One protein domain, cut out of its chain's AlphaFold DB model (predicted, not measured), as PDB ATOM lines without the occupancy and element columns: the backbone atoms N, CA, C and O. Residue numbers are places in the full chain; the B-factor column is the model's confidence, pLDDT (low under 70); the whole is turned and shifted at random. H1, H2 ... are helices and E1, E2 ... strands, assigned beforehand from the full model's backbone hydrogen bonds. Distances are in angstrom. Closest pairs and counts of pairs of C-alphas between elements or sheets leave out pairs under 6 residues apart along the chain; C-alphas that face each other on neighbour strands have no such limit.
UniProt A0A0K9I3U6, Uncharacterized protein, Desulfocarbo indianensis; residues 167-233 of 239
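Overview. This is residues 167 to 233 of the 239 residues of an uncharacterized protein of Desulfocarbo indianensis (UniProt A0A0K9I3U6). Look first for a strongly twisted sheet of three strands, E1, E2 and E3, with two helices side by side over one of its faces and the other face bare. The long helix H2 and the short helix H1 both run along the strands, H1 over the edge strand E3. The printed part has 67 residues, with two named helices and three named strands in the order H1, E1, E2, E3, H2; the sheet's order is E1, E2, E3, antiparallel throughout, and the class is mixed, helices and strands. The whole is compact, with a radius of gyration of the C-alphas of 12.1 A, yet elongated in outline, spanning 39 by 21 by 15 A.

Arrangement. Begin with the sheet: E1, residues 182 to 188, E2, residues 191 to 197, and E3, residues 203 to 210, form a meander, each strand the antiparallel neighbour of the one before. E1 and E2 are a hairpin at 157 degrees; find N 184 and O 195, 2.8 A apart and within hydrogen-bond range. E2 and E3 are a hairpin at 161 degrees, with N 194 and O 207 within range at 2.8 A. H1, residues 167 to 174, and H2, residues 216 to 231, are on the same face of this sheet, an arrangement of two layers, helices on one face of a sheet. H1 is over E3 at a height over the sheet of 7.9 A; their closest C-alphas are those of Ala 171 and Ala 207, 5.3 A apart. H2 has a height over the sheet of 9.0 A and is over E2 and, only just, E3, on which 3 of its C-alphas fall. On the local plane H2 and E2 stand at 2 degrees. The closest C-alphas of H2 and E3 are those of Asn 222 and Pro 210, 5.6 A apart. H2 touches H1 with residues 225 to 229 alone, closest at the C-alphas of Val 229 and Gly 168, 5.9 A; they run the same way at a shallow tilt of 30 degrees. In H1 and H2 every O i to N i+4 pair is within hydrogen-bond range.

Along the chain. Find C-alpha 182 at (-43.742, 86.785, 146.748); from there E1 runs 19.5 A to C-alpha 188. E2 measures 18.8 A and E3 19.8 A. H1 begins at C-alpha 167, (-42.758, 82.526, 125.477), and measures 10.6 A. H2 measures 22.6 A and ends at C-alpha 231, (-35.199, 87.184, 137.645).

Size, cuts and confidence. The two C-alphas farthest apart are those of Ala 200 and Val 215, 39.3 A. The printed part has no cut and no long link. The mean pLDDT of the printed part is 95.9, and no printed residue is under 70.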
ATOM      1  N   LEU A 167     -42.335  83.400 124.379       97.12
ATOM      2  CA  LEU A 167     -42.758  82.526 125.477       97.12
ATOM      3  C   LEU A 167     -42.483  83.174 126.837       97.12
ATOM      4  O   LEU A 167     -43.361  83.161 127.705       97.12
ATOM      5  N   GLY A 168     -41.305  83.778 127.008       97.81
ATOM      6  CA  GLY A 168     -40.949  84.535 128.204       97.81
ATOM      7  C   GLY A 168     -41.866  85.740 128.421       97.81
ATOM      8  O   GLY A 168     -42.417  85.913 129.508       97.81
ATOM      9  N   LEU A 169     -42.129  86.518 127.369       97.88
ATOM     10  CA  LEU A 169     -43.065  87.649 127.396       97.88
ATOM     11  C   LEU A 169     -44.476  87.206 127.788       97.88
ATOM     12  O   LEU A 169     -45.125  87.855 128.611       97.88
ATOM     13  N   ARG A 170     -44.947  86.072 127.251       97.56
ATOM     14  CA  ARG A 170     -46.246  85.501 127.627       97.56
ATOM     15  C   ARG A 170     -46.282  85.078 129.092       97.56
ATOM     16  O   ARG A 170     -47.284  85.312 129.768       97.56
ATOM     17  N   ALA A 171     -45.221  84.450 129.590       97.88
ATOM     18  CA  ALA A 171     -45.131  84.082 130.997       97.88
ATOM     19  C   ALA A 171     -45.168  85.326 131.897       97.88
ATOM     20  O   ALA A 171     -45.978  85.372 132.819       97.88
ATOM     21  N   LEU A 172     -44.390  86.362 131.576       97.44
ATOM     22  CA  LEU A 172     -44.391  87.631 132.311       97.44
ATOM     23  C   LEU A 172     -45.773  88.286 132.319       97.44
ATOM     24  O   LEU A 172     -46.219  88.733 133.369       97.44
ATOM     25  N   GLN A 173     -46.481  88.296 131.187       95.62
ATOM     26  CA  GLN A 173     -47.838  88.840 131.111       95.62
ATOM     27  C   GLN A 173     -48.828  88.047 131.980       95.62
ATOM     28  O   GLN A 173     -49.647  88.646 132.671       95.62
ATOM     29  N   ARG A 174     -48.737  86.709 131.992       96.38
ATOM     30  CA  ARG A 174     -49.566  85.843 132.855       96.38
ATOM     31  C   ARG A 174     -49.277  86.026 134.342       96.38
ATOM     32  O   ARG A 174     -50.165  85.809 135.157       96.38
ATOM     33  N   LEU A 175     -48.051  86.406 134.690       96.44
ATOM     34  CA  LEU A 175     -47.604  86.634 136.064       96.44
ATOM     35  C   LEU A 175     -47.822  88.087 136.528       96.44
ATOM     36  O   LEU A 175     -47.233  88.522 137.516       96.44
ATOM     37  N   ARG A 176     -48.677  88.853 135.845       92.25
ATOM     38  CA  ARG A 176     -49.150  90.152 136.334       92.25
ATOM     39  C   ARG A 176     -50.435  89.953 137.128       92.25
ATOM     40  O   ARG A 176     -51.475  89.646 136.555       92.25
ATOM     41  N   ALA A 177     -50.365  90.165 138.436       92.19
ATOM     42  CA  ALA A 177     -51.533  90.222 139.307       92.19
ATOM     43  C   ALA A 177     -51.358  91.331 140.358       92.19
ATOM     44  O   ALA A 177     -50.230  91.592 140.784       92.19
ATOM     45  N   PRO A 178     -52.442  91.998 140.786       91.56
ATOM     46  CA  PRO A 178     -52.396  92.894 141.936       91.56
ATOM     47  C   PRO A 178     -52.212  92.100 143.239       91.56
ATOM     48  O   PRO A 178     -52.564  90.925 143.313       91.56
ATOM     49  N   GLY A 179     -51.696  92.750 144.287       90.62
ATOM     50  CA  GLY A 179     -51.604  92.150 145.627       90.62
ATOM     51  C   GLY A 179     -50.528  91.068 145.784       90.62
ATOM     52  O   GLY A 179     -50.619  90.244 146.690       90.62
ATOM     53  N   VAL A 180     -49.523  91.056 144.907       94.75
ATOM     54  CA  VAL A 180     -48.390  90.125 144.975       94.75
ATOM     55  C   VAL A 180     -47.462  90.449 146.148       94.75
ATOM     56  O   VAL A 180     -47.118  91.606 146.379       94.75
ATOM     57  N   ALA A 181     -47.033  89.417 146.870       94.75
ATOM     58  CA  ALA A 181     -46.125  89.516 148.015       94.75
ATOM     59  C   ALA A 181     -44.869  88.648 147.869       94.75
ATOM     60  O   ALA A 181     -43.880  88.865 148.565       94.75
ATOM     61  N   GLY A 182     -44.884  87.663 146.969       96.25
ATOM     62  CA  GLY A 182     -43.742  86.785 146.748       96.25
ATOM     63  C   GLY A 182     -43.845  85.987 145.458       96.25
ATOM     64  O   GLY A 182     -44.877  85.987 144.784       96.25
ATOM     65  N   LYS A 183     -42.757  85.298 145.124       97.19
ATOM     66  CA  LYS A 183     -42.675  84.366 143.997       97.19
ATOM     67  C   LYS A 183     -42.169  83.005 144.458       97.19
ATOM     68  O   LYS A 183     -41.367  82.908 145.381       97.19
ATOM     69  N   ARG A 184     -42.609  81.943 143.793       97.12
ATOM     70  CA  ARG A 184     -42.162  80.567 144.039       97.12
ATOM     71  C   ARG A 184     -41.959  79.849 142.718       97.12
ATOM     72  O   ARG A 184     -42.713  80.071 141.776       97.12
ATOM     73  N   ARG A 185     -40.960  78.971 142.645       95.94
ATOM     74  CA  ARG A 185     -40.739  78.103 141.484       95.94
ATOM     75  C   ARG A 185     -40.715  76.641 141.893       95.94
ATOM     76  O   ARG A 185     -40.212  76.304 142.959       95.94
ATOM     77  N   ARG A 186     -41.284  75.777 141.057       95.38
ATOM     78  CA  ARG A 186     -41.323  74.325 141.268       95.38
ATOM     79  C   ARG A 186     -41.129  73.616 139.940       95.38
ATOM     80  O   ARG A 186     -41.809  73.942 138.968       95.38
ATOM     81  N   LEU A 187     -40.252  72.622 139.915       94.94
ATOM     82  CA  LEU A 187     -40.159  71.715 138.779       94.94
ATOM     83  C   LEU A 187     -41.348  70.742 138.823       94.94
ATOM     84  O   LEU A 187     -41.642  70.166 139.873       94.94
ATOM     85  N   ARG A 188     -42.071  70.596 137.709       91.94
ATOM     86  CA  ARG A 188     -43.180  69.645 137.550       91.94
ATOM     87  C   ARG A 188     -43.086  68.978 136.183       91.94
ATOM     88  O   ARG A 188     -43.421  69.601 135.176       91.94
ATOM     89  N   GLY A 189     -42.655  67.716 136.173       90.88
ATOM     90  CA  GLY A 189     -42.295  67.027 134.932       90.88
ATOM     91  C   GLY A 189     -41.253  67.845 134.171       90.88
ATOM     92  O   GLY A 189     -40.305  68.350 134.772       90.88
ATOM     93  N   ASP A 190     -41.511  68.077 132.888       94.06
ATOM     94  CA  ASP A 190     -40.580  68.768 131.987       94.06
ATOM     95  C   ASP A 190     -40.666  70.298 132.045       94.06
ATOM     96  O   ASP A 190     -40.031  70.983 131.243       94.06
ATOM     97  N   ASN A 191     -41.456  70.860 132.968       96.00
ATOM     98  CA  ASN A 191     -41.702  72.299 133.057       96.00
ATOM     99  C   ASN A 191     -41.264  72.889 134.398       96.00
ATOM    100  O   ASN A 191     -41.545  72.339 135.468       96.00
ATOM    101  N   LEU A 192     -40.689  74.091 134.348       97.12
ATOM    102  CA  LEU A 192     -40.569  74.957 135.513       97.12
ATOM    103  C   LEU A 192     -41.858  75.765 135.650       97.12
ATOM    104  O   LEU A 192     -42.212  76.576 134.791       97.12
ATOM    105  N   ARG A 193     -42.571  75.552 136.751       97.50
ATOM    106  CA  ARG A 193     -43.733  76.352 137.118       97.50
ATOM    107  C   ARG A 193     -43.285  77.502 138.005       97.50
ATOM    108  O   ARG A 193     -42.768  77.260 139.093       97.50
ATOM    109  N   ILE A 194     -43.520  78.727 137.554       98.00
ATOM    110  CA  ILE A 194     -43.321  79.958 138.320       98.00
ATOM    111  C   ILE A 194     -44.691  80.442 138.787       98.00
ATOM    112  O   ILE A 194     -45.638  80.494 138.004       98.00
ATOM    113  N   GLU A 195     -44.801  80.771 140.064       97.94
ATOM    114  CA  GLU A 195     -46.021  81.204 140.736       97.94
ATOM    115  C   GLU A 195     -45.761  82.540 141.430       97.94
ATOM    116  O   GLU A 195     -44.704  82.727 142.032       97.94
ATOM    117  N   ILE A 196     -46.731  83.447 141.377       97.69
ATOM    118  CA  ILE A 196     -46.765  84.642 142.229       97.69
ATOM    119  C   ILE A 196     -47.818  84.442 143.313       97.69
ATOM    120  O   ILE A 196     -48.877  83.854 143.069       97.69
ATOM    121  N   LEU A 197     -47.498  84.901 144.515       97.56
ATOM    122  CA  LEU A 197     -48.226  84.585 145.736       97.56
ATOM    123  C   LEU A 197     -48.780  85.855 146.383       97.56
ATOM    124  O   LEU A 197     -48.158  86.915 146.287       97.56
ATOM    125  N   ASP A 198     -49.918  85.736 147.060       96.31
ATOM    126  CA  ASP A 198     -50.437  86.771 147.958       96.31
ATOM    127  C   ASP A 198     -49.709  86.744 149.325       96.31
ATOM    128  O   ASP A 198     -48.893  85.848 149.573       96.31
ATOM    129  N   PRO A 199     -49.977  87.693 150.246       95.31
ATOM    130  CA  PRO A 199     -49.358  87.696 151.576       95.31
ATOM    131  C   PRO A 199     -49.641  86.447 152.427       95.31
ATOM    132  O   PRO A 199     -48.893  86.172 153.359       95.31
ATOM    133  N   ALA A 200     -50.699  85.689 152.119       95.12
ATOM    134  CA  ALA A 200     -51.045  84.441 152.796       95.12
ATOM    135  C   ALA A 200     -50.387  83.206 152.142       95.12
ATOM    136  O   ALA A 200     -50.658  82.076 152.547       95.12
ATOM    137  N   GLY A 201     -49.548  83.397 151.116       94.06
ATOM    138  CA  GLY A 201     -48.877  82.320 150.386       94.06
ATOM    139  C   GLY A 201     -49.771  81.591 149.373       94.06
ATOM    140  O   GLY A 201     -49.382  80.537 148.855       94.06
ATOM    141  N   ARG A 202     -50.966  82.116 149.069       95.62
ATOM    142  CA  ARG A 202     -51.871  81.548 148.057       95.62
ATOM    143  C   ARG A 202     -51.429  81.971 146.663       95.62
ATOM    144  O   ARG A 202     -51.007  83.103 146.453       95.62
ATOM    145  N   VAL A 203     -51.551  81.065 145.697       96.94
ATOM    146  CA  VAL A 203     -51.178  81.333 144.300       96.94
ATOM    147  C   VAL A 203     -52.189  82.286 143.667       96.94
ATOM    148  O   VAL A 203     -53.362  81.944 143.553       96.94
ATOM    149  N   LEU A 204     -51.719  83.454 143.222       97.00
ATOM    150  CA  LEU A 204     -52.520  84.433 142.479       97.00
ATOM    151  C   LEU A 204     -52.467  84.175 140.971       97.00
ATOM    152  O   LEU A 204     -53.482  84.254 140.285       97.00
ATOM    153  N   ALA A 205     -51.285  83.844 140.452       97.38
ATOM    154  CA  ALA A 205     -51.098  83.449 139.063       97.38
ATOM    155  C   ALA A 205     -49.910  82.496 138.917       97.38
ATOM    156  O   ALA A 205     -49.038  82.415 139.788       97.38
ATOM    157  N   ALA A 206     -49.874  81.778 137.798       97.12
ATOM    158  CA  ALA A 206     -48.786  80.869 137.481       97.12
ATOM    159  C   ALA A 206     -48.509  80.818 135.977       97.12
ATOM    160  O   ALA A 206     -49.419  80.911 135.151       97.12
ATOM    161  N   ALA A 207     -47.249  80.582 135.632       97.56
ATOM    162  CA  ALA A 207     -46.806  80.267 134.286       97.56
ATOM    163  C   ALA A 207     -45.970  78.986 134.326       97.56
ATOM    164  O   ALA A 207     -45.130  78.807 135.205       97.56
ATOM    165  N   ALA A 208     -46.219  78.086 133.379       97.31
ATOM    166  CA  ALA A 208     -45.371  76.930 133.133       97.31
ATOM    167  C   ALA A 208     -44.506  77.233 131.911       97.31
ATOM    168  O   ALA A 208     -45.036  77.616 130.865       97.31
ATOM    169  N   LEU A 209     -43.195  77.089 132.072       97.31
ATOM    170  CA  LEU A 209     -42.217  77.219 131.004       97.31
ATOM    171  C   LEU A 209     -41.535  75.865 130.796       97.31
ATOM    172  O   LEU A 209     -41.198  75.222 131.796       97.31
ATOM    173  N   PRO A 210     -41.307  75.448 129.540       96.62
ATOM    174  CA  PRO A 210     -40.479  74.287 129.254       96.62
ATOM    175  C   PRO A 210     -39.130  74.408 129.961       96.62
ATOM    176  O   PRO A 210     -38.543  75.490 130.004       96.62
ATOM    177  N   TRP A 211     -38.658  73.304 130.527       95.31
ATOM    178  CA  TRP A 211     -37.390  73.213 131.254       95.31
ATOM    179  C   TRP A 211     -36.488  72.118 130.684       95.31
ATOM    180  O   TRP A 211     -35.278  72.311 130.578       95.31
ATOM    181  N   GLN A 212     -37.072  70.981 130.295       94.25
ATOM    182  CA  GLN A 212     -36.359  69.872 129.658       94.25
ATOM    183  C   GLN A 212     -36.671  69.790 128.159       94.25
ATOM    184  O   GLN A 212     -37.640  70.374 127.673       94.25
ATOM    185  N   SER A 213     -35.787  69.122 127.423       94.06
ATOM    186  CA  SER A 213     -35.931  68.765 126.011       94.06
ATOM    187  C   SER A 213     -34.939  67.646 125.703       94.06
ATOM    188  O   SER A 213     -33.838  67.647 126.259       94.06
ATOM    189  N   ASP A 214     -35.296  66.747 124.788       94.56
ATOM    190  CA  ASP A 214     -34.391  65.704 124.283       94.56
ATOM    191  C   ASP A 214     -33.233  66.296 123.460       94.56
ATOM    192  O   ASP A 214     -32.193  65.666 123.267       94.56
ATOM    193  N   VAL A 215     -33.384  67.541 122.996       95.81
ATOM    194  CA  VAL A 215     -32.340  68.294 122.298       95.81
ATOM    195  C   VAL A 215     -31.623  69.202 123.297       95.81
ATOM    196  O   VAL A 215     -32.203  70.165 123.800       95.81
ATOM    197  N   ALA A 216     -30.340  68.926 123.554       94.44
ATOM    198  CA  ALA A 216     -29.552  69.599 124.591       94.44
ATOM    199  C   ALA A 216     -29.537  71.135 124.469       94.44
ATOM    200  O   ALA A 216     -29.753  71.823 125.466       94.44
ATOM    201  N   ALA A 217     -29.354  71.665 123.254       94.81
ATOM    202  CA  ALA A 217     -29.371  73.108 122.997       94.81
ATOM    203  C   ALA A 217     -30.731  73.739 123.351       94.81
ATOM    204  O   ALA A 217     -30.795  74.740 124.057       94.81
ATOM    205  N   VAL A 218     -31.833  73.088 122.966       94.69
ATOM    206  CA  VAL A 218     -33.193  73.541 123.307       94.69
ATOM    207  C   VAL A 218     -33.426  73.489 124.818       94.69
ATOM    208  O   VAL A 218     -34.072  74.371 125.378       94.69
ATOM    209  N   ALA A 219     -32.894  72.479 125.511       94.62
ATOM    210  CA  ALA A 219     -32.992  72.394 126.966       94.62
ATOM    211  C   ALA A 219     -32.233  73.539 127.663       94.62
ATOM    212  O   ALA A 219     -32.694  74.056 128.680       94.62
ATOM    213  N   GLU A 220     -31.083  73.950 127.129       96.19
ATOM    214  CA  GLU A 220     -30.329  75.101 127.629       96.19
ATOM    215  C   GLU A 220     -31.090  76.416 127.425       96.19
ATOM    216  O   GLU A 220     -31.279  77.161 128.388       96.19
ATOM    217  N   GLU A 221     -31.625  76.653 126.225       95.62
ATOM    218  CA  GLU A 221     -32.477  77.811 125.927       95.62
ATOM    219  C   GLU A 221     -33.719  77.859 126.829       95.62
ATOM    220  O   GLU A 221     -34.082  78.911 127.360       95.62
ATOM    221  N   ASN A 222     -34.356  76.707 127.049       96.94
ATOM    222  CA  ASN A 222     -35.505  76.555 127.938       96.94
ATOM    223  C   ASN A 222     -35.182  76.974 129.375       96.94
ATOM    224  O   ASN A 222     -35.924  77.764 129.968       96.94
ATOM    225  N   ARG A 223     -34.050  76.507 129.914       96.75
ATOM    226  CA  ARG A 223     -33.576  76.911 131.244       96.75
ATOM    227  C   ARG A 223     -33.258  78.400 131.296       96.75
ATOM    228  O   ARG A 223     -33.757  79.082 132.186       96.75
ATOM    229  N   ALA A 224     -32.502  78.921 130.329       96.88
ATOM    230  CA  ALA A 224     -32.138  80.335 130.272       96.88
ATOM    231  C   ALA A 224     -33.377  81.247 130.234       96.88
ATOM    232  O   ALA A 224     -33.456  82.225 130.977       96.88
ATOM    233  N   ARG A 225     -34.392  80.888 129.436       97.25
ATOM    234  CA  ARG A 225     -35.682  81.589 129.387       97.25
ATOM    235  C   ARG A 225     -36.398  81.567 130.735       97.25
ATOM    236  O   ARG A 225     -36.897  82.600 131.181       97.25
ATOM    237  N   ALA A 226     -36.486  80.401 131.369       97.12
ATOM    238  CA  ALA A 226     -37.180  80.243 132.641       97.12
ATOM    239  C   ALA A 226     -36.502  81.033 133.772       97.12
ATOM    240  O   ALA A 226     -37.191  81.712 134.537       97.12
ATOM    241  N   GLU A 227     -35.170  81.014 133.828       96.69
ATOM    242  CA  GLU A 227     -34.384  81.827 134.761       96.69
ATOM    243  C   GLU A 227     -34.548  83.326 134.476       96.69
ATOM    244  O   GLU A 227     -34.795  84.099 135.394       96.69
ATOM    245  N   MET A 228     -34.529  83.751 133.209       97.62
ATOM    246  CA  MET A 228     -34.760  85.155 132.857       97.62
ATOM    247  C   MET A 228     -36.132  85.652 133.330       97.62
ATOM    248  O   MET A 228     -36.232  86.725 133.923       97.62
ATOM    249  N   VAL A 229     -37.200  84.874 133.105       97.94
ATOM    250  CA  VAL A 229     -38.544  85.218 133.602       97.94
ATOM    251  C   VAL A 229     -38.561  85.274 135.126       97.94
ATOM    252  O   VAL A 229     -39.184  86.168 135.692       97.94
ATOM    253  N   TRP A 230     -37.881  84.342 135.794       96.94
ATOM    254  CA  TRP A 230     -37.773  84.330 137.247       96.94
ATOM    255  C   TRP A 230     -37.090  85.591 137.790       96.94
ATOM    256  O   TRP A 230     -37.631  86.215 138.706       96.94
ATOM    257  N   GLU A 231     -35.955  85.997 137.224       96.50
ATOM    258  CA  GLU A 231     -35.199  87.184 137.645       96.50
ATOM    259  C   GLU A 231     -35.952  88.491 137.369       96.50
ATOM    260  O   GLU A 231     -35.927  89.416 138.180       96.50
ATOM    261  N   LEU A 232     -36.711  88.548 136.274       96.69
ATOM    262  CA  LEU A 232     -37.503  89.720 135.895       96.69
ATOM    263  C   LEU A 232     -38.718  89.997 136.789       96.69
ATOM    264  O   LEU A 232     -39.342  91.050 136.651       96.69
ATOM    265  N   LEU A 233     -39.067  89.083 137.696       94.19
ATOM    266  CA  LEU A 233     -40.106  89.300 138.700       94.19
ATOM    267  C   LEU A 233     -39.480  89.936 139.950       94.19
ATOM    268  O   LEU A 233     -38.782  89.229 140.690       94.19
TER     269      LEU A 233